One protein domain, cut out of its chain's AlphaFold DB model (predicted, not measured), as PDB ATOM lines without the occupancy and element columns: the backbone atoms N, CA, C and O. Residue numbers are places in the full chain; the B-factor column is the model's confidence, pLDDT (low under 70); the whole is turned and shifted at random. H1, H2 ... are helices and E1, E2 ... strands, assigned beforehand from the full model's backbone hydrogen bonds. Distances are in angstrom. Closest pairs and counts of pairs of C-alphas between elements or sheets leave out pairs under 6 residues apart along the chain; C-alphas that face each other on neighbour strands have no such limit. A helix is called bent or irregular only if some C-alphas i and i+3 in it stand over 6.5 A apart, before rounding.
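This is residues 84 to 244 of the 284 residues of the protein "Unannotated protein" of freshwater metagenome (UniProt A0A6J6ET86). Two twisted sheets stand face to face as a sandwich, the five-stranded E1 E3 E4 E5 E6 and the four-stranded E2 E9 E8 E7, and the long, kinked helix H3 covers the four-stranded sheet on its side away from the other. The short helices H1 and H2 graze the five-stranded sheet, and the long link of residues 170 to 191 is tied to E5 by a short pairing. The 161 printed residues hold three named helices and nine named strands, in the order H1 E1 H2 E2 E3 E4 E5 E6 E7 E8 E9 H3, a mixed class. The first sheet is mixed, the second antiparallel. The whole is compact, with a radius of gyration of the C-alphas of 15.4 A, and spans 49 by 38 by 30 A.

The larger sheet has E1, residues 101 to 105; E3, 128 to 133, 16.1 A; E4, 139 to 148, 27.2 A; E5, 151 to 160, 27.9 A; and E6, 167 to 169. The other has E2, 117 to 122, 16.8 A; E9, 209 to 216, 22.5 A; E8, 198 to 205, 20.3 A; and E7, 192 to 194. H1 is residues 87 to 92, beginning at C-alpha 87 (38.654, 36.728, 38.069); H2 is 106 to 109. H3, residues 217 to 244, measures 38.0 A and ends at C-alpha 244 (46.316, 5.477, 32.642).

E3 E4 E5 E6 form a meander, each strand the antiparallel neighbour of the one before; N 143 and O 130 of E4 and E3 are 2.9 A apart, N 142 and O 157 of E4 and E5 2.8 A, and N 158 and O 168 of E5 and E6 2.9 A. E1 is parallel to E3, with N 104 and O 131 at 2.8 A. H1 only grazes this sheet; its Ser 87 and Ile 129 of E3 have C-alphas 6.3 A apart, the closest of the two elements. H2 only grazes it too. The facing parts of the two sheets are 10.0 A apart centre to centre, their strands at 21 degrees. E7 E8 E9 form a second meander, with N 193 and O 200 at 2.9 A and N 213 and O 201 at 2.9 A; E2 is antiparallel to E9, with N 119 and O 212 at 2.8 A. H3 is on this sheet at a height over the sheet of 7.8 A, over E9 and E8, and runs along the strands, at 21 degrees to E8 on the local plane. The closest C-alphas of E8 and H3 are those of Ser 203 and Ala 230, 4.5 A. H3 is irregular, with C-alphas 222 and 225 7.6 A apart, and has a kink of 64 degrees near residue 224. Every O i to N i+4 pair is within hydrogen-bond range in H1, 19 of 24 in H3, and H2 is too short for such a pair.

The C-alphas farthest apart, of Glu 162 and Ser 243, are 50.7 A apart. The printed part has no cut, and E6 to E7 is the long link. Mean pLDDT of the printed part is 89.8; residues 172 to 178 and 243 to 244 are under 70.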
ATOM      1  N   ALA A  84      43.550  38.510  28.391       88.88
ATOM      2  CA  ALA A  84      43.065  37.857  29.604       88.88
ATOM      3  C   ALA A  84      42.674  38.893  30.667       88.88
ATOM      4  O   ALA A  84      43.139  40.025  30.641       88.88
ATOM      5  N   LEU A  85      41.826  38.499  31.614       92.38
ATOM      6  CA  LEU A  85      41.525  39.266  32.824       92.38
ATOM      7  C   LEU A  85      41.490  38.306  34.008       92.38
ATOM      8  O   LEU A  85      40.978  37.184  33.881       92.38
ATOM      9  N   LEU A  86      41.975  38.776  35.152       93.38
ATOM     10  CA  LEU A  86      41.818  38.119  36.441       93.38
ATOM     11  C   LEU A  86      40.331  37.962  36.774       93.38
ATOM     12  O   LEU A  86      39.470  38.735  36.341       93.38
ATOM     13  N   SER A  87      40.021  36.965  37.594       94.25
ATOM     14  CA  SER A  87      38.654  36.728  38.069       94.25
ATOM     15  C   SER A  87      38.145  37.911  38.890       94.25
ATOM     16  O   SER A  87      36.991  38.308  38.748       94.25
ATOM     17  N   TYR A  88      39.024  38.536  39.679       93.56
ATOM     18  CA  TYR A  88      38.715  39.779  40.387       93.56
ATOM     19  C   TYR A  88      38.349  40.930  39.440       93.56
ATOM     20  O   TYR A  88      37.362  41.620  39.676       93.56
ATOM     21  N   GLU A  89      39.087  41.121  38.344       93.75
ATOM     22  CA  GLU A  89      38.777  42.165  37.358       93.75
ATOM     23  C   GLU A  89      37.407  41.916  36.718       93.75
ATOM     24  O   GLU A  89      36.577  42.819  36.647       93.75
ATOM     25  N   LYS A  90      37.116  40.663  36.345       93.81
ATOM     26  CA  LYS A  90      35.787  40.263  35.857       93.81
ATOM     27  C   LYS A  90      34.697  40.526  36.898       93.81
ATOM     28  O   LYS A  90      33.590  40.904  36.527       93.81
ATOM     29  N   TRP A  91      34.985  40.341  38.186       92.50
ATOM     30  CA  TRP A  91      34.038  40.623  39.264       92.50
ATOM     31  C   TRP A  91      33.758  42.120  39.418       92.50
ATOM     32  O   TRP A  91      32.591  42.499  39.469       92.50
ATOM     33  N   VAL A  92      34.787  42.977  39.370       89.19
ATOM     34  CA  VAL A  92      34.632  44.449  39.361       89.19
ATOM     35  C   VAL A  92      33.755  44.911  38.193       89.19
ATOM     36  O   VAL A  92      32.907  45.783  38.361       89.19
ATOM     37  N   LEU A  93      33.904  44.282  37.026       89.94
ATOM     38  CA  LEU A  93      33.104  44.570  35.831       89.94
ATOM     39  C   LEU A  93      31.669  44.006  35.883       89.94
ATOM     40  O   LEU A  93      30.882  44.244  34.965       89.94
ATOM     41  N   GLY A  94      31.318  43.225  36.912       89.81
ATOM     42  CA  GLY A  94      30.033  42.524  37.008       89.81
ATOM     43  C   GLY A  94      29.897  41.328  36.055       89.81
ATOM     44  O   GLY A  94      28.790  40.850  35.812       89.81
ATOM     45  N   TRP A  95      31.004  40.844  35.487       92.75
ATOM     46  CA  TRP A  95      31.050  39.694  34.574       92.75
ATOM     47  C   TRP A  95      31.264  38.365  35.304       92.75
ATOM     48  O   TRP A  95      31.080  37.302  34.712       92.75
ATOM     49  N   PHE A  96      31.642  38.418  36.582       92.50
ATOM     50  CA  PHE A  96      31.750  37.252  37.453       92.50
ATOM     51  C   PHE A  96      30.586  37.231  38.465       92.50
ATOM     52  O   PHE A  96      30.415  38.210  39.196       92.50
ATOM     53  N   PRO A  97      29.773  36.157  38.526       91.38
ATOM     54  CA  PRO A  97      28.623  36.087  39.426       91.38
ATOM     55  C   PRO A  97      29.011  36.131  40.909       91.38
ATOM     56  O   PRO A  97      29.845  35.348  41.360       91.38
ATOM     57  N   GLU A  98      28.338  36.971  41.701       90.19
ATOM     58  CA  GLU A  98      28.606  37.093  43.147       90.19
ATOM     59  C   GLU A  98      28.452  35.765  43.902       90.19
ATOM     60  O   GLU A  98      29.206  35.479  44.827       90.19
ATOM     61  N   ASN A  99      27.518  34.906  43.485       90.44
ATOM     62  CA  ASN A  99      27.296  33.599  44.111       90.44
ATOM     63  C   ASN A  99      28.414  32.573  43.841       90.44
ATOM     64  O   ASN A  99      28.377  31.481  44.407       90.44
ATOM     65  N   GLN A 100      29.372  32.897  42.972       90.56
ATOM     66  CA  GLN A 100      30.565  32.089  42.709       90.56
ATOM     67  C   GLN A 100      31.799  32.614  43.461       90.56
ATOM     68  O   GLN A 100      32.863  32.002  43.382       90.56
ATOM     69  N   VAL A 101      31.672  33.728  44.190       95.12
ATOM     70  CA  VAL A 101      32.746  34.290  45.012       95.12
ATOM     71  C   VAL A 101      32.731  33.615  46.378       95.12
ATOM     72  O   VAL A 101      31.773  33.740  47.141       95.12
ATOM     73  N   GLN A 102      33.805  32.904  46.711       96.00
ATOM     74  CA  GLN A 102      33.989  32.374  48.056       96.00
ATOM     75  C   GLN A 102      34.638  33.443  48.940       96.00
ATOM     76  O   GLN A 102      35.771  33.846  48.697       96.00
ATOM     77  N   CYS A 103      33.960  33.881  49.995       95.62
ATOM     78  CA  CYS A 103      34.506  34.856  50.940       95.62
ATOM     79  C   CYS A 103      34.992  34.170  52.222       95.62
ATOM     80  O   CYS A 103      34.321  33.277  52.732       95.62
ATOM     81  N   ILE A 104      36.138  34.617  52.735       95.94
ATOM     82  CA  ILE A 104      36.707  34.229  54.030       95.94
ATOM     83  C   ILE A 104      37.039  35.515  54.789       95.94
ATOM     84  O   ILE A 104      37.740  36.381  54.267       95.94
ATOM     85  N   VAL A 105      36.567  35.655  56.022       95.00
ATOM     86  CA  VAL A 105      36.875  36.788  56.901       95.00
ATOM     87  C   VAL A 105      38.112  36.462  57.739       95.00
ATOM     88  O   VAL A 105      38.069  35.564  58.584       95.00
ATOM     89  N   GLU A 106      39.213  37.193  57.522       93.56
ATOM     90  CA  GLU A 106      40.519  36.907  58.140       93.56
ATOM     91  C   GLU A 106      40.424  36.829  59.675       93.56
ATOM     92  O   GLU A 106      40.816  35.809  60.244       93.56
ATOM     93  N   ALA A 107      39.824  37.825  60.341       90.94
ATOM     94  CA  ALA A 107      39.714  37.871  61.806       90.94
ATOM     95  C   ALA A 107      38.985  36.687  62.456       90.94
ATOM     96  O   ALA A 107      39.275  36.345  63.605       90.94
ATOM     97  N   THR A 108      37.997  36.097  61.781       92.88
ATOM     98  CA  THR A 108      37.094  35.114  62.407       92.88
ATOM     99  C   THR A 108      37.313  33.695  61.914       92.88
ATOM    100  O   THR A 108      37.106  32.745  62.670       92.88
ATOM    101  N   GLU A 109      37.724  33.534  60.659       95.00
ATOM    102  CA  GLU A 109      37.823  32.224  60.013       95.00
ATOM    103  C   GLU A 109      39.259  31.700  59.964       95.00
ATOM    104  O   GLU A 109      39.461  30.485  59.955       95.00
ATOM    105  N   ILE A 110      40.262  32.584  60.017       94.31
ATOM    106  CA  ILE A 110      41.673  32.198  60.014       94.31
ATOM    107  C   ILE A 110      42.233  32.311  61.431       94.31
ATOM    108  O   ILE A 110      42.491  33.391  61.957       94.31
ATOM    109  N   LYS A 111      42.465  31.161  62.067       92.88
ATOM    110  CA  LYS A 111      43.004  31.115  63.430       92.88
ATOM    111  C   LYS A 111      44.536  31.102  63.405       92.88
ATOM    112  O   LYS A 111      45.109  30.130  62.915       92.88
ATOM    113  N   PRO A 112      45.229  32.082  64.015       87.56
ATOM    114  CA  PRO A 112      46.696  32.132  64.010       87.56
ATOM    115  C   PRO A 112      47.357  30.981  64.792       87.56
ATOM    116  O   PRO A 112      48.542  30.702  64.610       87.56
ATOM    117  N   THR A 113      46.602  30.297  65.657       91.75
ATOM    118  CA  THR A 113      47.044  29.103  66.398       91.75
ATOM    119  C   THR A 113      46.838  27.798  65.627       91.75
ATOM    120  O   THR A 113      47.323  26.758  66.061       91.75
ATOM    121  N   GLN A 114      46.084  27.819  64.526       95.19
ATOM    122  CA  GLN A 114      45.835  26.648  63.695       95.19
ATOM    123  C   GLN A 114      46.906  26.549  62.609       95.19
ATOM    124  O   GLN A 114      47.286  27.555  62.019       95.19
ATOM    125  N   VAL A 115      47.371  25.328  62.324       96.75
ATOM    126  CA  VAL A 115      48.444  25.094  61.343       96.75
ATOM    127  C   VAL A 115      48.071  25.617  59.953       96.75
ATOM    128  O   VAL A 115      48.895  26.242  59.294       96.75
ATOM    129  N   SER A 116      46.834  25.387  59.512       97.81
ATOM    130  CA  SER A 116      46.327  25.891  58.237       97.81
ATOM    131  C   SER A 116      44.819  26.112  58.263       97.81
ATOM    132  O   SER A 116      44.088  25.442  58.996       97.81
ATOM    133  N   THR A 117      44.350  27.015  57.406       97.69
ATOM    134  CA  THR A 117      42.943  27.099  57.002       97.69
ATOM    135  C   THR A 117      42.794  26.418  55.648       97.69
ATOM    136  O   THR A 117      43.449  26.809  54.681       97.69
ATOM    137  N   ARG A 118      41.963  25.375  55.579       97.50
ATOM    138  CA  ARG A 118      41.769  24.596  54.353       97.50
ATOM    139  C   ARG A 118      40.723  25.241  53.456       97.50
ATOM    140  O   ARG A 118      39.597  25.472  53.883       97.50
ATOM    141  N   ILE A 119      41.091  25.449  52.200       98.00
ATOM    142  CA  ILE A 119      40.263  26.047  51.156       98.00
ATOM    143  C   ILE A 119      40.075  25.001  50.056       98.00
ATOM    144  O   ILE A 119      41.021  24.331  49.646       98.00
ATOM    145  N   LYS A 120      38.839  24.835  49.593       96.81
ATOM    146  CA  LYS A 120      38.468  23.882  48.546       96.81
ATOM    147  C   LYS A 120      37.806  24.649  47.421       96.81
ATOM    148  O   LYS A 120      36.800  25.306  47.663       96.81
ATOM    149  N   ILE A 121      38.353  24.537  46.218       94.88
ATOM    150  CA  ILE A 121      37.782  25.151  45.019       94.88
ATOM    151  C   ILE A 121      37.480  24.074  43.971       94.88
ATOM    152  O   ILE A 121      38.220  23.087  43.874       94.88
ATOM    153  N   PRO A 122      36.410  24.223  43.175       93.19
ATOM    154  CA  PRO A 122      36.118  23.314  42.073       93.19
ATOM    155  C   PRO A 122      37.296  23.182  41.099       93.19
ATOM    156  O   PRO A 122      37.802  24.174  40.578       93.19
ATOM    157  N   ASN A 123      37.698  21.946  40.787       91.06
ATOM    158  CA  ASN A 123      38.599  21.675  39.666       91.06
ATOM    159  C   ASN A 123      37.775  21.656  38.374       91.06
ATOM    160  O   ASN A 123      37.313  20.604  37.931       91.06
ATOM    161  N   SER A 124      37.547  22.832  37.802       86.69
ATOM    162  CA  SER A 124      36.716  23.005  36.613       86.69
ATOM    163  C   SER A 124      37.423  23.850  35.553       86.69
ATOM    164  O   SER A 124      38.484  24.423  35.792       86.69
ATOM    165  N   ASN A 125      36.818  23.932  34.368       84.69
ATOM    166  CA  ASN A 125      37.269  24.818  33.293       84.69
ATOM    167  C   ASN A 125      36.633  26.215  33.393       84.69
ATOM    168  O   ASN A 125      36.488  26.888  32.374       84.69
ATOM    169  N   THR A 126      36.207  26.636  34.585       89.19
ATOM    170  CA  THR A 126      35.677  27.980  34.830       89.19
ATOM    171  C   THR A 126      36.504  28.685  35.889       89.19
ATOM    172  O   THR A 126      37.088  28.041  36.764       89.19
ATOM    173  N   ASP A 127      36.522  30.011  35.812       91.81
ATOM    174  CA  ASP A 127      37.148  30.869  36.811       91.81
ATOM    175  C   ASP A 127      36.617  30.548  38.223       91.81
ATOM    176  O   ASP A 127      35.427  30.280  38.397       91.81
ATOM    177  N   GLN A 128      37.502  30.545  39.222       94.81
ATOM    178  CA  GLN A 128      37.146  30.430  40.644       94.81
ATOM    179  C   GLN A 128      37.852  31.542  41.399       94.81
ATOM    180  O   GLN A 128      39.021  31.805  41.118       94.81
ATOM    181  N   ILE A 129      37.190  32.141  42.385       96.56
ATOM    182  CA  ILE A 129      37.773  33.203  43.204       96.56
ATOM    183  C   ILE A 129      37.441  32.994  44.678       96.56
ATOM    184  O   ILE A 129      36.299  32.735  45.061       96.56
ATOM    185  N   VAL A 130      38.472  33.134  45.501       97.94
ATOM    186  CA  VAL A 130      38.392  33.176  46.953       97.94
ATOM    187  C   VAL A 130      38.934  34.520  47.410       97.94
ATOM    188  O   VAL A 130      40.085  34.864  47.135       97.94
ATOM    189  N   VAL A 131      38.105  35.273  48.123       97.38
ATOM    190  CA  VAL A 131      38.430  36.584  48.678       97.38
ATOM    191  C   VAL A 131      38.632  36.427  50.175       97.38
ATOM    192  O   VAL A 131      37.690  36.148  50.915       97.38
ATOM    193  N   ILE A 132      39.865  36.620  50.629       97.06
ATOM    194  CA  ILE A 132      40.198  36.684  52.048       97.06
ATOM    195  C   ILE A 132      40.162  38.156  52.447       97.06
ATOM    196  O   ILE A 132      41.092  38.913  52.153       97.06
ATOM    197  N   ASN A 133      39.060  38.565  53.069       94.00
ATOM    198  CA  ASN A 133      38.845  39.937  53.496       94.00
ATOM    199  C   ASN A 133      39.709  40.248  54.723       94.00
ATOM    200  O   ASN A 133      39.624  39.544  55.731       94.00
ATOM    201  N   SER A 134      40.535  41.289  54.610       88.62
ATOM    202  CA  SER A 134      41.383  41.781  55.695       88.62
ATOM    203  C   SER A 134      40.564  42.626  56.668       88.62
ATOM    204  O   SER A 134      39.568  43.245  56.299       88.62
ATOM    205  N   ASP A 135      41.049  42.756  57.898       82.06
ATOM    206  CA  ASP A 135      40.483  43.693  58.880       82.06
ATOM    207  C   ASP A 135      40.741  45.162  58.497       82.06
ATOM    208  O   ASP A 135      40.141  46.088  59.047       82.06
ATOM    209  N   VAL A 136      41.653  45.390  57.547       84.25
ATOM    210  CA  VAL A 136      41.956  46.711  56.999       84.25
ATOM    211  C   VAL A 136      41.064  46.973  55.790       84.25
ATOM    212  O   VAL A 136      41.199  46.322  54.755       84.25
ATOM    213  N   SER A 137      40.189  47.975  55.911       82.00
ATOM    214  CA  SER A 137      39.304  48.418  54.828       82.00
ATOM    215  C   SER A 137      40.074  48.657  53.525       82.00
ATOM    216  O   SER A 137      41.106  49.325  53.520       82.00
ATOM    217  N   GLY A 138      39.548  48.133  52.415       81.88
ATOM    218  CA  GLY A 138      40.152  48.272  51.087       81.88
ATOM    219  C   GLY A 138      41.340  47.343  50.822       81.88
ATOM    220  O   GLY A 138      41.956  47.456  49.762       81.88
ATOM    221  N   GLN A 139      41.660  46.428  51.746       92.94
ATOM    222  CA  GLN A 139      42.681  45.404  51.554       92.94
ATOM    223  C   GLN A 139      42.082  43.999  51.580       92.94
ATOM    224  O   GLN A 139      41.200  43.689  52.376       92.94
ATOM    225  N   ALA A 140      42.607  43.125  50.733       96.00
ATOM    226  CA  ALA A 140      42.252  41.714  50.720       96.00
ATOM    227  C   ALA A 140      43.437  40.877  50.237       96.00
ATOM    228  O   ALA A 140      44.420  41.396  49.701       96.00
ATOM    229  N   MET A 141      43.338  39.564  50.391       96.50
ATOM    230  CA  MET A 141      44.108  38.646  49.559       96.50
ATOM    231  C   MET A 141      43.159  37.858  48.684       96.50
ATOM    232  O   MET A 141      42.084  37.458  49.124       96.50
ATOM    233  N   ILE A 142      43.586  37.612  47.458       97.06
ATOM    234  CA  ILE A 142      42.801  36.891  46.475       97.06
ATOM    235  C   ILE A 142      43.544  35.622  46.107       97.06
ATOM    236  O   ILE A 142      44.749  35.644  45.843       97.06
ATOM    237  N   ILE A 143      42.807  34.520  46.094       97.25
ATOM    238  CA  ILE A 143      43.225  33.264  45.489       97.25
ATOM    239  C   ILE A 143      42.261  33.016  44.346       97.25
ATOM    240  O   ILE A 143      41.054  32.970  44.564       97.25
ATOM    241  N   GLU A 144      42.762  32.834  43.138       95.44
ATOM    242  CA  GLU A 144      41.893  32.545  42.005       95.44
ATOM    243  C   GLU A 144      42.518  31.539  41.058       95.44
ATOM    244  O   GLU A 144      43.741  31.430  40.942       95.44
ATOM    245  N   THR A 145      41.657  30.796  40.374       92.50
ATOM    246  CA  THR A 145      42.070  29.957  39.259       92.50
ATOM    247  C   THR A 145      41.496  30.497  37.980       92.50
ATOM    248  O   THR A 145      40.290  30.720  37.916       92.50
ATOM    249  N   TYR A 146      42.339  30.621  36.959       87.31
ATOM    250  CA  TYR A 146      41.909  31.018  35.628       87.31
ATOM    251  C   TYR A 146      42.308  29.934  34.607       87.31
ATOM    252  O   TYR A 146      43.467  29.490  34.573       87.31
ATOM    253  N   PRO A 147      41.359  29.437  33.798       86.62
ATOM    254  CA  PRO A 147      41.651  28.541  32.692       86.62
ATOM    255  C   PRO A 147      42.135  29.343  31.472       86.62
ATOM    256  O   PRO A 147      41.522  30.324  31.063       86.62
ATOM    257  N   SER A 148      43.219  28.890  30.845       82.31
ATOM    258  CA  SER A 148      43.749  29.428  29.589       82.31
ATOM    259  C   SER A 148      44.224  28.302  28.679       82.31
ATOM    260  O   SER A 148      45.249  27.654  28.921       82.31
ATOM    261  N   GLY A 149      43.480  28.081  27.595       81.69
ATOM    262  CA  GLY A 149      43.719  26.976  26.674       81.69
ATOM    263  C   GLY A 149      43.567  25.627  27.379       81.69
ATOM    264  O   GLY A 149      42.508  25.312  27.911       81.69
ATOM    265  N   THR A 150      44.631  24.822  27.384       80.75
ATOM    266  CA  THR A 150      44.679  23.528  28.091       80.75
ATOM    267  C   THR A 150      45.210  23.640  29.518       80.75
ATOM    268  O   THR A 150      45.356  22.621  30.197       80.75
ATOM    269  N   SER A 151      45.578  24.847  29.945       85.19
ATOM    270  CA  SER A 151      46.200  25.082  31.237       85.19
ATOM    271  C   SER A 151      45.252  25.759  32.211       85.19
ATOM    272  O   SER A 151      44.456  26.604  31.823       85.19
ATOM    273  N   THR A 152      45.385  25.426  33.488       88.25
ATOM    274  CA  THR A 152      44.747  26.145  34.589       88.25
ATOM    275  C   THR A 152      45.859  26.726  35.432       88.25
ATOM    276  O   THR A 152      46.770  25.995  35.835       88.25
ATOM    277  N   TYR A 153      45.797  28.025  35.687       89.38
ATOM    278  CA  TYR A 153      46.751  28.699  36.552       89.38
ATOM    279  C   TYR A 153      46.080  29.066  37.866       89.38
ATOM    280  O   TYR A 153      44.896  29.389  37.891       89.38
ATOM    281  N   LEU A 154      46.859  29.030  38.935       93.00
ATOM    282  CA  LEU A 154      46.518  29.518  40.258       93.00
ATOM    283  C   LEU A 154      47.269  30.831  40.493       93.00
ATOM    284  O   LEU A 154      48.501  30.866  40.425       93.00
ATOM    285  N   ALA A 155      46.534  31.892  40.785       93.62
ATOM    286  CA  ALA A 155      47.072  33.169  41.216       93.62
ATOM    287  C   ALA A 155      46.806  33.358  42.713       93.62
ATOM    288  O   ALA A 155      45.733  33.025  43.213       93.62
ATOM    289  N   PHE A 156      47.794  33.900  43.419       95.50
ATOM    290  CA  PHE A 156      47.664  34.343  44.801       95.50
ATOM    291  C   PHE A 156      48.268  35.736  44.900       95.50
ATOM    292  O   PHE A 156      49.414  35.929  44.498       95.50
ATOM    293  N   TYR A 157      47.510  36.715  45.380       95.25
ATOM    294  CA  TYR A 157      47.969  38.100  45.421       95.25
ATOM    295  C   TYR A 157      47.309  38.898  46.537       95.25
ATOM    296  O   TYR A 157      46.240  38.550  47.036       95.25
ATOM    297  N   SER A 158      47.966  39.980  46.938       95.44
ATOM    298  CA  SER A 158      47.374  40.998  47.799       95.44
ATOM    299  C   SER A 158      46.724  42.079  46.949       95.44
ATOM    300  O   SER A 158      47.281  42.496  45.934       95.44
ATOM    301  N   LEU A 159      45.567  42.539  47.406       94.50
ATOM    302  CA  LEU A 159      44.827  43.665  46.871       94.50
ATOM    303  C   LEU A 159      44.879  44.812  47.883       94.50
ATOM    304  O   LEU A 159      44.623  44.605  49.070       94.50
ATOM    305  N   ASN A 160      45.187  46.011  47.409       91.62
ATOM    306  CA  ASN A 160      45.053  47.260  48.144       91.62
ATOM    307  C   ASN A 160      44.465  48.314  47.201       91.62
ATOM    308  O   ASN A 160      45.171  48.832  46.338       91.62
ATOM    309  N   ASN A 161      43.189  48.649  47.382       84.38
ATOM    310  CA  ASN A 161      42.464  49.566  46.495       84.38
ATOM    311  C   ASN A 161      43.025  50.999  46.493       84.38
ATOM    312  O   ASN A 161      42.803  51.748  45.541       84.38
ATOM    313  N   GLU A 162      43.802  51.370  47.512       84.56
ATOM    314  CA  GLU A 162      44.463  52.676  47.596       84.56
ATOM    315  C   GLU A 162      45.853  52.682  46.936       84.56
ATOM    316  O   GLU A 162      46.417  53.745  46.679       84.56
ATOM    317  N   ALA A 163      46.422  51.510  46.633       82.06
ATOM    318  CA  ALA A 163      47.715  51.406  45.965       82.06
ATOM    319  C   ALA A 163      47.593  51.575  44.442       82.06
ATOM    320  O   ALA A 163      46.544  51.338  43.838       82.06
ATOM    321  N   ARG A 164      48.688  51.997  43.804       82.69
ATOM    322  CA  ARG A 164      48.816  52.136  42.347       82.69
ATOM    323  C   ARG A 164      50.160  51.520  41.919       82.69
ATOM    324  O   ARG A 164      51.186  52.159  42.151       82.69
ATOM    325  N   PRO A 165      50.189  50.292  41.361       86.38
ATOM    326  CA  PRO A 165      49.050  49.408  41.074       86.38
ATOM    327  C   PRO A 165      48.433  48.771  42.343       86.38
ATOM    328  O   PRO A 165      49.135  48.591  43.340       86.38
ATOM    329  N   PRO A 166      47.134  48.404  42.326       87.44
ATOM    330  CA  PRO A 166      46.427  47.848  43.485       87.44
ATOM    331  C   PRO A 166      46.724  46.368  43.768       87.44
ATOM    332  O   PRO A 166      46.355  45.870  44.830       87.44
ATOM    333  N   ILE A 167      47.366  45.650  42.841       92.50
ATOM    334  CA  ILE A 167      47.622  44.207  42.942       92.50
ATOM    335  C   ILE A 167      49.116  43.932  43.116       92.50
ATOM    336  O   ILE A 167      49.956  44.474  42.403       92.50
ATOM    337  N   THR A 168      49.442  43.045  44.056       92.88
ATOM    338  CA  THR A 168      50.795  42.511  44.269       92.88
ATOM    339  C   THR A 168      50.755  40.987  44.278       92.88
ATOM    340  O   THR A 168      50.272  40.378  45.233       92.88
ATOM    341  N   MET A 169      51.275  40.375  43.217       92.56
ATOM    342  CA  MET A 169      51.368  38.928  43.047       92.56
ATOM    343  C   MET A 169      52.353  38.298  44.023       92.56
ATOM    344  O   MET A 169      53.506  38.720  44.130       92.56
ATOM    345  N   HIS A 170      51.913  37.215  44.655       91.88
ATOM    346  CA  HIS A 170      52.746  36.334  45.461       91.88
ATOM    347  C   HIS A 170      53.243  35.203  44.574       91.88
ATOM    348  O   HIS A 170      52.461  34.470  43.965       91.88
ATOM    349  N   THR A 171      54.559  35.090  44.437       73.75
ATOM    350  CA  THR A 171      55.161  34.164  43.480       73.75
ATOM    351  C   THR A 171      55.318  32.764  44.066       73.75
ATOM    352  O   THR A 171      55.447  32.593  45.285       73.75
ATOM    353  N   PRO A 172      55.343  31.732  43.204       69.38
ATOM    354  CA  PRO A 172      55.842  30.429  43.602       69.38
ATOM    355  C   PRO A 172      57.313  30.552  44.011       69.38
ATOM    356  O   PRO A 172      58.071  31.279  43.367       69.38
ATOM    357  N   GLN A 173      57.748  29.769  44.998       60.75
ATOM    358  CA  GLN A 173      59.145  29.739  45.468       60.75
ATOM    359  C   GLN A 173      60.191  29.475  44.352       60.75
ATOM    360  O   GLN A 173      61.374  29.739  44.546       60.75
ATOM    361  N   LEU A 174      59.765  28.970  43.184       53.97
ATOM    362  CA  LEU A 174      60.608  28.603  42.037       53.97
ATOM    363  C   LEU A 174      60.155  29.240  40.700       53.97
ATOM    364  O   LEU A 174      60.591  28.795  39.641       53.97
ATOM    365  N   GLY A 175      59.239  30.219  40.718       57.44
ATOM    366  CA  GLY A 175      58.568  30.736  39.513       57.44
ATOM    367  C   GLY A 175      59.017  32.128  39.058       57.44
ATOM    368  O   GLY A 175      59.511  32.928  39.850       57.44
ATOM    369  N   LEU A 176      58.783  32.433  37.776       60.50
ATOM    370  CA  LEU A 176      58.874  33.800  37.259       60.50
ATOM    371  C   LEU A 176      57.713  34.647  37.817       60.50
ATOM    372  O   LEU A 176      56.572  34.168  37.844       60.50
ATOM    373  N   PRO A 177      57.966  35.895  38.248       62.62
ATOM    374  CA  PRO A 177      56.911  36.808  38.670       62.62
ATOM    375  C   PRO A 177      55.843  37.024  37.589       62.62
ATOM    376  O   PRO A 177      56.143  37.009  36.397       62.62
ATOM    377  N   GLY A 178      54.584  37.208  38.002       66.06
ATOM    378  CA  GLY A 178      53.495  37.615  37.102       66.06
ATOM    379  C   GLY A 178      52.982  36.553  36.120       66.06
ATOM    380  O   GLY A 178      52.396  36.904  35.104       66.06
ATOM    381  N   SER A 179      53.212  35.260  36.377       72.81
ATOM    382  CA  SER A 179      52.685  34.162  35.534       72.81
ATOM    383  C   SER A 179      51.751  33.190  36.267       72.81
ATOM    384  O   SER A 179      51.202  32.282  35.651       72.81
ATOM    385  N   GLY A 180      51.571  33.354  37.583       83.19
ATOM    386  CA  GLY A 180      50.848  32.389  38.415       83.19
ATOM    387  C   GLY A 180      51.542  31.021  38.488       83.19
ATOM    388  O   GLY A 180      52.660  30.827  38.005       83.19
ATOM    389  N   LEU A 181      50.882  30.055  39.124       89.44
ATOM    390  CA  LEU A 181      51.316  28.663  39.204       89.44
ATOM    391  C   LEU A 181      50.467  27.801  38.268       89.44
ATOM    392  O   LEU A 181      49.254  27.733  38.429       89.44
ATOM    393  N   ILE A 182      51.088  27.078  37.338       88.75
ATOM    394  CA  ILE A 182      50.371  26.099  36.509       88.75
ATOM    395  C   ILE A 182      49.960  24.906  37.383       88.75
ATOM    396  O   ILE A 182      50.812  24.197  37.919       88.75
ATOM    397  N   ILE A 183      48.655  24.660  37.477       88.25
ATOM    398  CA  ILE A 183      48.056  23.566  38.260       88.25
ATOM    399  C   ILE A 183      47.235  22.592  37.403       88.25
ATOM    400  O   ILE A 183      46.614  21.674  37.931       88.25
ATOM    401  N   SER A 184      47.226  22.747  36.076       82.75
ATOM    402  CA  SER A 184      46.541  21.822  35.154       82.75
ATOM    403  C   SER A 184      47.120  20.405  35.185       82.75
ATOM    404  O   SER A 184      46.397  19.442  34.934       82.75
ATOM    405  N   ASN A 185      48.404  20.260  35.518       76.06
ATOM    406  CA  ASN A 185      49.053  18.970  35.745       76.06
ATOM    407  C   ASN A 185      49.456  18.801  37.221       76.06
ATOM    408  O   ASN A 185      49.288  19.693  38.050       76.06
ATOM    409  N   THR A 186      50.008  17.638  37.553       77.75
ATOM    410  CA  THR A 186      50.401  17.283  38.926       77.75
ATOM    411  C   THR A 186      51.580  18.084  39.468       77.75
ATOM    412  O   THR A 186      51.841  18.031  40.665       77.75
ATOM    413  N   SER A 187      52.292  18.843  38.628       76.94
ATOM    414  CA  SER A 187      53.489  19.591  39.035       76.94
ATOM    415  C   SER A 187      53.182  20.728  40.003       76.94
ATOM    416  O   SER A 187      54.078  21.136  40.736       76.94
ATOM    417  N   GLY A 188      51.941  21.225  40.007       86.88
ATOM    418  CA  GLY A 188      51.500  22.269  40.925       86.88
ATOM    419  C   GLY A 188      51.231  21.772  42.348       86.88
ATOM    420  O   GLY A 188      51.306  22.567  43.277       86.88
ATOM    421  N   VAL A 189      50.954  20.477  42.551       92.69
ATOM    422  CA  VAL A 189      50.711  19.915  43.892       92.69
ATOM    423  C   VAL A 189      52.019  19.911  44.692       92.69
ATOM    424  O   VAL A 189      53.073  19.541  44.176       92.69
ATOM    425  N   GLY A 190      51.962  20.356  45.944       92.69
ATOM    426  CA  GLY A 190      53.118  20.577  46.815       92.69
ATOM    427  C   GLY A 190      53.814  21.927  46.615       92.69
ATOM    428  O   GLY A 190      54.669  22.293  47.419       92.69
ATOM    429  N   ALA A 191      53.457  22.698  45.581       92.38
ATOM    430  CA  ALA A 191      54.003  24.036  45.403       92.38
ATOM    431  C   ALA A 191      53.441  25.008  46.451       92.38
ATOM    432  O   ALA A 191      52.285  24.901  46.870       92.38
ATOM    433  N   GLN A 192      54.270  25.979  46.837       92.44
ATOM    434  CA  GLN A 192      53.907  27.046  47.766       92.44
ATOM    435  C   GLN A 192      54.026  28.413  47.089       92.44
ATOM    436  O   GLN A 192      55.049  28.705  46.460       92.44
ATOM    437  N   LEU A 193      52.996  29.245  47.253       92.69
ATOM    438  CA  LEU A 193      53.027  30.671  46.920       92.69
ATOM    439  C   LEU A 193      53.181  31.481  48.209       92.69
ATOM    440  O   LEU A 193      52.449  31.267  49.179       92.69
ATOM    441  N   LEU A 194      54.166  32.376  48.237       91.62
ATOM    442  CA  LEU A 194      54.641  33.002  49.472       91.62
ATOM    443  C   LEU A 194      54.182  34.454  49.562       91.62
ATOM    444  O   LEU A 194      54.582  35.278  48.745       91.62
ATOM    445  N   SER A 195      53.409  34.779  50.596       91.56
ATOM    446  CA  SER A 195      53.052  36.158  50.938       91.56
ATOM    447  C   SER A 195      53.715  36.595  52.254       91.56
ATOM    448  O   SER A 195      54.262  35.774  53.004       91.56
ATOM    449  N   PRO A 196      53.671  37.893  52.603       91.25
ATOM    450  CA  PRO A 196      54.179  38.363  53.888       91.25
ATOM    451  C   PRO A 196      53.498  37.724  55.105       91.25
ATOM    452  O   PRO A 196      54.185  37.495  56.099       91.25
ATOM    453  N   LYS A 197      52.194  37.418  55.028       92.56
ATOM    454  CA  LYS A 197      51.395  36.884  56.148       92.56
ATOM    455  C   LYS A 197      51.166  35.368  56.089       92.56
ATOM    456  O   LYS A 197      51.073  34.729  57.137       92.56
ATOM    457  N   TYR A 198      51.087  34.796  54.889       94.81
ATOM    458  CA  TYR A 198      50.682  33.407  54.668       94.81
ATOM    459  C   TYR A 198      51.507  32.709  53.592       94.81
ATOM    460  O   TYR A 198      51.915  33.327  52.606       94.81
ATOM    461  N   ASN A 199      51.641  31.397  53.737       95.25
ATOM    462  CA  ASN A 199      52.055  30.507  52.664       95.25
ATOM    463  C   ASN A 199      50.822  29.766  52.152       95.25
ATOM    464  O   ASN A 199      50.124  29.118  52.931       95.25
ATOM    465  N   LEU A 200      50.557  29.851  50.851       96.69
ATOM    466  CA  LEU A 200      49.498  29.078  50.213       96.69
ATOM    467  C   LEU A 200      50.092  27.794  49.638       96.69
ATOM    468  O   LEU A 200      50.851  27.851  48.672       96.69
ATOM    469  N   LEU A 201      49.747  26.651  50.228       96.56
ATOM    470  CA  LEU A 201      50.147  25.325  49.761       96.56
ATOM    471  C   LEU A 201      49.059  24.730  48.863       96.56
ATOM    472  O   LEU A 201      47.889  24.702  49.240       96.56
ATOM    473  N   VAL A 202      49.447  24.185  47.708       95.88
ATOM    474  CA  VAL A 202      48.567  23.322  46.907       95.88
ATOM    475  C   VAL A 202      48.643  21.896  47.452       95.88
ATOM    476  O   VAL A 202      49.563  21.150  47.126       95.88
ATOM    477  N   SER A 203      47.697  21.515  48.305       96.38
ATOM    478  CA  SER A 203      47.772  20.272  49.085       96.38
ATOM    479  C   SER A 203      47.350  19.027  48.313       96.38
ATOM    480  O   SER A 203      47.933  17.954  48.482       96.38
ATOM    481  N   ASP A 204      46.313  19.142  47.485       94.88
ATOM    482  CA  ASP A 204      45.819  18.029  46.677       94.88
ATOM    483  C   ASP A 204      45.054  18.533  45.453       94.88
ATOM    484  O   ASP A 204      44.541  19.656  45.422       94.88
ATOM    485  N   LYS A 205      44.951  17.672  44.444       92.12
ATOM    486  CA  LYS A 205      44.139  17.907  43.257       92.12
ATOM    487  C   LYS A 205      43.491  16.606  42.808       92.12
ATOM    488  O   LYS A 205      44.162  15.653  42.421       92.12
ATOM    489  N   THR A 206      42.166  16.610  42.779       90.69
ATOM    490  CA  THR A 206      41.344  15.517  42.253       90.69
ATOM    491  C   THR A 206      40.707  15.925  40.926       90.69
ATOM    492  O   THR A 206      40.937  17.022  40.414       90.69
ATOM    493  N   THR A 207      39.892  15.056  40.332       88.69
ATOM    494  CA  THR A 207      39.133  15.392  39.120       88.69
ATOM    495  C   THR A 207      38.083  16.476  39.360       88.69
ATOM    496  O   THR A 207      37.792  17.210  38.424       88.69
ATOM    497  N   SER A 208      37.564  16.624  40.583       92.00
ATOM    498  CA  SER A 208      36.473  17.553  40.914       92.00
ATOM    499  C   SER A 208      36.883  18.740  41.785       92.00
ATOM    500  O   SER A 208      36.174  19.739  41.813       92.00
ATOM    501  N   GLU A 209      38.002  18.658  42.502       93.88
ATOM    502  CA  GLU A 209      38.363  19.631  43.539       93.88
ATOM    503  C   GLU A 209      39.877  19.879  43.585       93.88
ATOM    504  O   GLU A 209      40.673  18.946  43.449       93.88
ATOM    505  N   ILE A 210      40.267  21.133  43.809       94.38
ATOM    506  CA  ILE A 210      41.615  21.545  44.208       94.38
ATOM    507  C   ILE A 210      41.553  21.902  45.696       94.38
ATOM    508  O   ILE A 210      40.737  22.728  46.111       94.38
ATOM    509  N   THR A 211      42.415  21.278  46.499       97.00
ATOM    510  CA  THR A 211      42.545  21.575  47.930       97.00
ATOM    511  C   THR A 211      43.782  22.423  48.167       97.00
ATOM    512  O   THR A 211      44.891  22.046  47.781       97.00
ATOM    513  N   LEU A 212      43.588  23.545  48.846       97.75
ATOM    514  CA  LEU A 212      44.624  24.484  49.238       97.75
ATOM    515  C   LEU A 212      44.673  24.584  50.764       97.75
ATOM    516  O   LEU A 212      43.640  24.540  51.433       97.75
ATOM    517  N   ASP A 213      45.864  24.749  51.324       98.19
ATOM    518  CA  ASP A 213      46.055  25.033  52.743       98.19
ATOM    519  C   ASP A 213      46.735  26.401  52.888       98.19
ATOM    520  O   ASP A 213      47.877  26.598  52.470       98.19
ATOM    521  N   LEU A 214      46.013  27.361  53.471       97.62
ATOM    522  CA  LEU A 214      46.533  28.682  53.803       97.62
ATOM    523  C   LEU A 214      47.181  28.620  55.188       97.62
ATOM    524  O   LEU A 214      46.494  28.523  56.208       97.62
ATOM    525  N   ILE A 215      48.507  28.642  55.219       97.44
ATOM    526  CA  ILE A 215      49.321  28.454  56.421       97.44
ATOM    527  C   ILE A 215      49.757  29.831  56.936       97.44
ATOM    528  O   ILE A 215      50.488  30.529  56.223       97.44
ATOM    529  N   PRO A 216      49.359  30.254  58.152       96.25
ATOM    530  CA  PRO A 216      49.907  31.458  58.770       96.25
ATOM    531  C   PRO A 216      51.428  31.358  58.867       96.25
ATOM    532  O   PRO A 216      51.963  30.319  59.253       96.25
ATOM    533  N   LYS A 217      52.151  32.438  58.568       93.25
ATOM    534  CA  LYS A 217      53.623  32.404  58.508       93.25
ATOM    535  C   LYS A 217      54.280  31.928  59.807       93.25
ATOM    536  O   LYS A 217      55.281  31.218  59.759       93.25
ATOM    537  N   GLY A 218      53.685  32.252  60.957       94.50
ATOM    538  CA  GLY A 218      54.134  31.773  62.271       94.50
ATOM    539  C   GLY A 218      53.943  30.269  62.511       94.50
ATOM    540  O   GLY A 218      54.547  29.728  63.428       94.50
ATOM    541  N   GLN A 219      53.140  29.584  61.692       96.44
ATOM    542  CA  GLN A 219      52.846  28.150  61.796       96.44
ATOM    543  C   GLN A 219      53.604  27.298  60.771       96.44
ATOM    544  O   GLN A 219      53.440  26.080  60.743       96.44
ATOM    545  N   LEU A 220      54.464  27.905  59.944       93.31
ATOM    546  CA  LEU A 220      55.158  27.198  58.868       93.31
ATOM    547  C   LEU A 220      56.024  26.031  59.374       93.31
ATOM    548  O   LEU A 220      56.037  24.968  58.761       93.31
ATOM    549  N   SER A 221      56.692  26.189  60.520       93.94
ATOM    550  CA  SER A 221      57.474  25.114  61.154       93.94
ATOM    551  C   SER A 221      56.613  23.924  61.587       93.94
ATOM    552  O   SER A 221      57.087  22.790  61.597       93.94
ATOM    553  N   SER A 222      55.346  24.174  61.920       96.62
ATOM    554  CA  SER A 222      54.368  23.162  62.331       96.62
ATOM    555  C   SER A 222      53.675  22.494  61.136       96.62
ATOM    556  O   SER A 222      52.985  21.492  61.308       96.62
ATOM    557  N   ALA A 223      53.846  23.027  59.922       96.69
ATOM    558  CA  ALA A 223      53.171  22.562  58.712       96.69
ATOM    559  C   ALA A 223      53.922  21.448  57.958       96.69
ATOM    560  O   ALA A 223      53.496  21.055  56.872       96.69
ATOM    561  N   SER A 224      55.012  20.906  58.515       95.88
ATOM    562  CA  SER A 224      55.839  19.877  57.861       95.88
ATOM    563  C   SER A 224      55.029  18.661  57.402       95.88
ATOM    564  O   SER A 224      55.175  18.222  56.266       95.88
ATOM    565  N   ALA A 225      54.100  18.177  58.231       96.88
ATOM    566  CA  ALA A 225      53.229  17.057  57.884       96.88
ATOM    567  C   ALA A 225      52.295  17.363  56.696       96.88
ATOM    568  O   ALA A 225      52.054  16.481  55.875       96.88
ATOM    569  N   LEU A 226      51.793  18.601  56.575       96.94
ATOM    570  CA  LEU A 226      50.962  19.016  55.437       96.94
ATOM    571  C   LEU A 226      51.780  19.061  54.146       96.94
ATOM    572  O   LEU A 226      51.328  18.570  53.115       96.94
ATOM    573  N   ILE A 227      52.995  19.608  54.219       95.88
ATOM    574  CA  ILE A 227      53.905  19.706  53.074       95.88
ATOM    575  C   ILE A 227      54.285  18.301  52.588       95.88
ATOM    576  O   ILE A 227      54.124  18.000  51.407       95.88
ATOM    577  N   SER A 228      54.677  17.402  53.496       96.12
ATOM    578  CA  SER A 228      54.986  16.010  53.146       96.12
ATOM    579  C   SER A 228      53.773  15.251  52.597       96.12
ATOM    580  O   SER A 228      53.913  14.441  51.680       96.12
ATOM    581  N   ALA A 229      52.564  15.517  53.105       96.81
ATOM    582  CA  ALA A 229      51.343  14.927  52.558       96.81
ATOM    583  C   ALA A 229      51.058  15.412  51.125       96.81
ATOM    584  O   ALA A 229      50.676  14.610  50.274       96.81
ATOM    585  N   ALA A 230      51.292  16.694  50.830       95.88
ATOM    586  CA  ALA A 230      51.140  17.239  49.483       95.88
ATOM    587  C   ALA A 230      52.144  16.619  48.494       95.88
ATOM    588  O   ALA A 230      51.780  16.261  47.373       95.88
ATOM    589  N   GLU A 231      53.392  16.406  48.917       93.69
ATOM    590  CA  GLU A 231      54.401  15.694  48.122       93.69
ATOM    591  C   GLU A 231      53.997  14.236  47.847       93.69
ATOM    592  O   GLU A 231      54.114  13.758  46.714       93.69
ATOM    593  N   ALA A 232      53.450  13.539  48.848       94.25
ATOM    594  CA  ALA A 232      52.927  12.184  48.677       94.25
ATOM    595  C   ALA A 232      51.726  12.143  47.714       94.25
ATOM    596  O   ALA A 232      51.658  11.268  46.847       94.25
ATOM    597  N   ASN A 233      50.810  13.116  47.800       93.88
ATOM    598  CA  ASN A 233      49.690  13.251  46.864       93.88
ATOM    599  C   ASN A 233      50.179  13.486  45.437       93.88
ATOM    600  O   ASN A 233      49.712  12.825  44.509       93.88
ATOM    601  N   ARG A 234      51.166  14.367  45.248       92.75
ATOM    602  CA  ARG A 234      51.802  14.577  43.944       92.75
ATOM    603  C   ARG A 234      52.334  13.263  43.368       92.75
ATOM    604  O   ARG A 234      52.042  12.957  42.212       92.75
ATOM    605  N   ALA A 235      53.075  12.487  44.161       91.12
ATOM    606  CA  ALA A 235      53.626  11.202  43.734       91.12
ATOM    607  C   ALA A 235      52.522  10.194  43.363       91.12
ATOM    608  O   ALA A 235      52.609   9.544  42.319       91.12
ATOM    609  N   ARG A 236      51.448  10.118  44.161       90.31
ATOM    610  CA  ARG A 236      50.274   9.274  43.878       90.31
ATOM    611  C   ARG A 236      49.636   9.629  42.535       90.31
ATOM    612  O   ARG A 236      49.455   8.755  41.691       90.31
ATOM    613  N   ILE A 237      49.340  10.909  42.298       86.62
ATOM    614  CA  ILE A 237      48.662  11.328  41.060       86.62
ATOM    615  C   ILE A 237      49.575  11.105  39.840       86.62
ATOM    616  O   ILE A 237      49.093  10.740  38.767       86.62
ATOM    617  N   GLN A 238      50.895  11.272  39.986       87.62
ATOM    618  CA  GLN A 238      51.869  10.952  38.932       87.62
ATOM    619  C   GLN A 238      51.865   9.458  38.557       87.62
ATOM    620  O   GLN A 238      51.911   9.126  37.374       87.62
ATOM    621  N   GLN A 239      51.754   8.555  39.535       85.06
ATOM    622  CA  GLN A 239      51.652   7.110  39.280       85.06
ATOM    623  C   GLN A 239      50.325   6.723  38.612       85.06
ATOM    624  O   GLN A 239      50.304   5.901  37.692       85.06
ATOM    625  N   GLU A 240      49.218   7.336  39.033       82.81
ATOM    626  CA  GLU A 240      47.895   7.120  38.433       82.81
ATOM    627  C   GLU A 240      47.850   7.594  36.975       82.81
ATOM    628  O   GLU A 240      47.348   6.881  36.105       82.81
ATOM    629  N   THR A 241      48.428   8.763  36.680       78.25
ATOM    630  CA  THR A 241      48.501   9.279  35.304       78.25
ATOM    631  C   THR A 241      49.404   8.431  34.413       78.25
ATOM    632  O   THR A 241      49.020   8.157  33.277       78.25
ATOM    633  N   ALA A 242      50.545   7.944  34.911       75.75
ATOM    634  CA  ALA A 242      51.398   7.021  34.158       75.75
ATOM    635  C   ALA A 242      50.668   5.704  33.826       75.75
ATOM    636  O   ALA A 242      50.672   5.256  32.681       75.75
ATOM    637  N   SER A 243      49.947   5.144  34.801       67.19
ATOM    638  CA  SER A 243      49.197   3.890  34.641       67.19
ATOM    639  C   SER A 243      48.006   4.026  33.679       67.19
ATOM    640  O   SER A 243      47.660   3.085  32.962       67.19
ATOM    641  N   GLN A 244      47.378   5.206  33.614       59.44
ATOM    642  CA  GLN A 244      46.316   5.477  32.642       59.44
ATOM    643  C   GLN A 244      46.848   5.601  31.207       59.44
ATOM    644  O   GLN A 244      46.177   5.141  30.282       59.44
TER     645      GLN A 244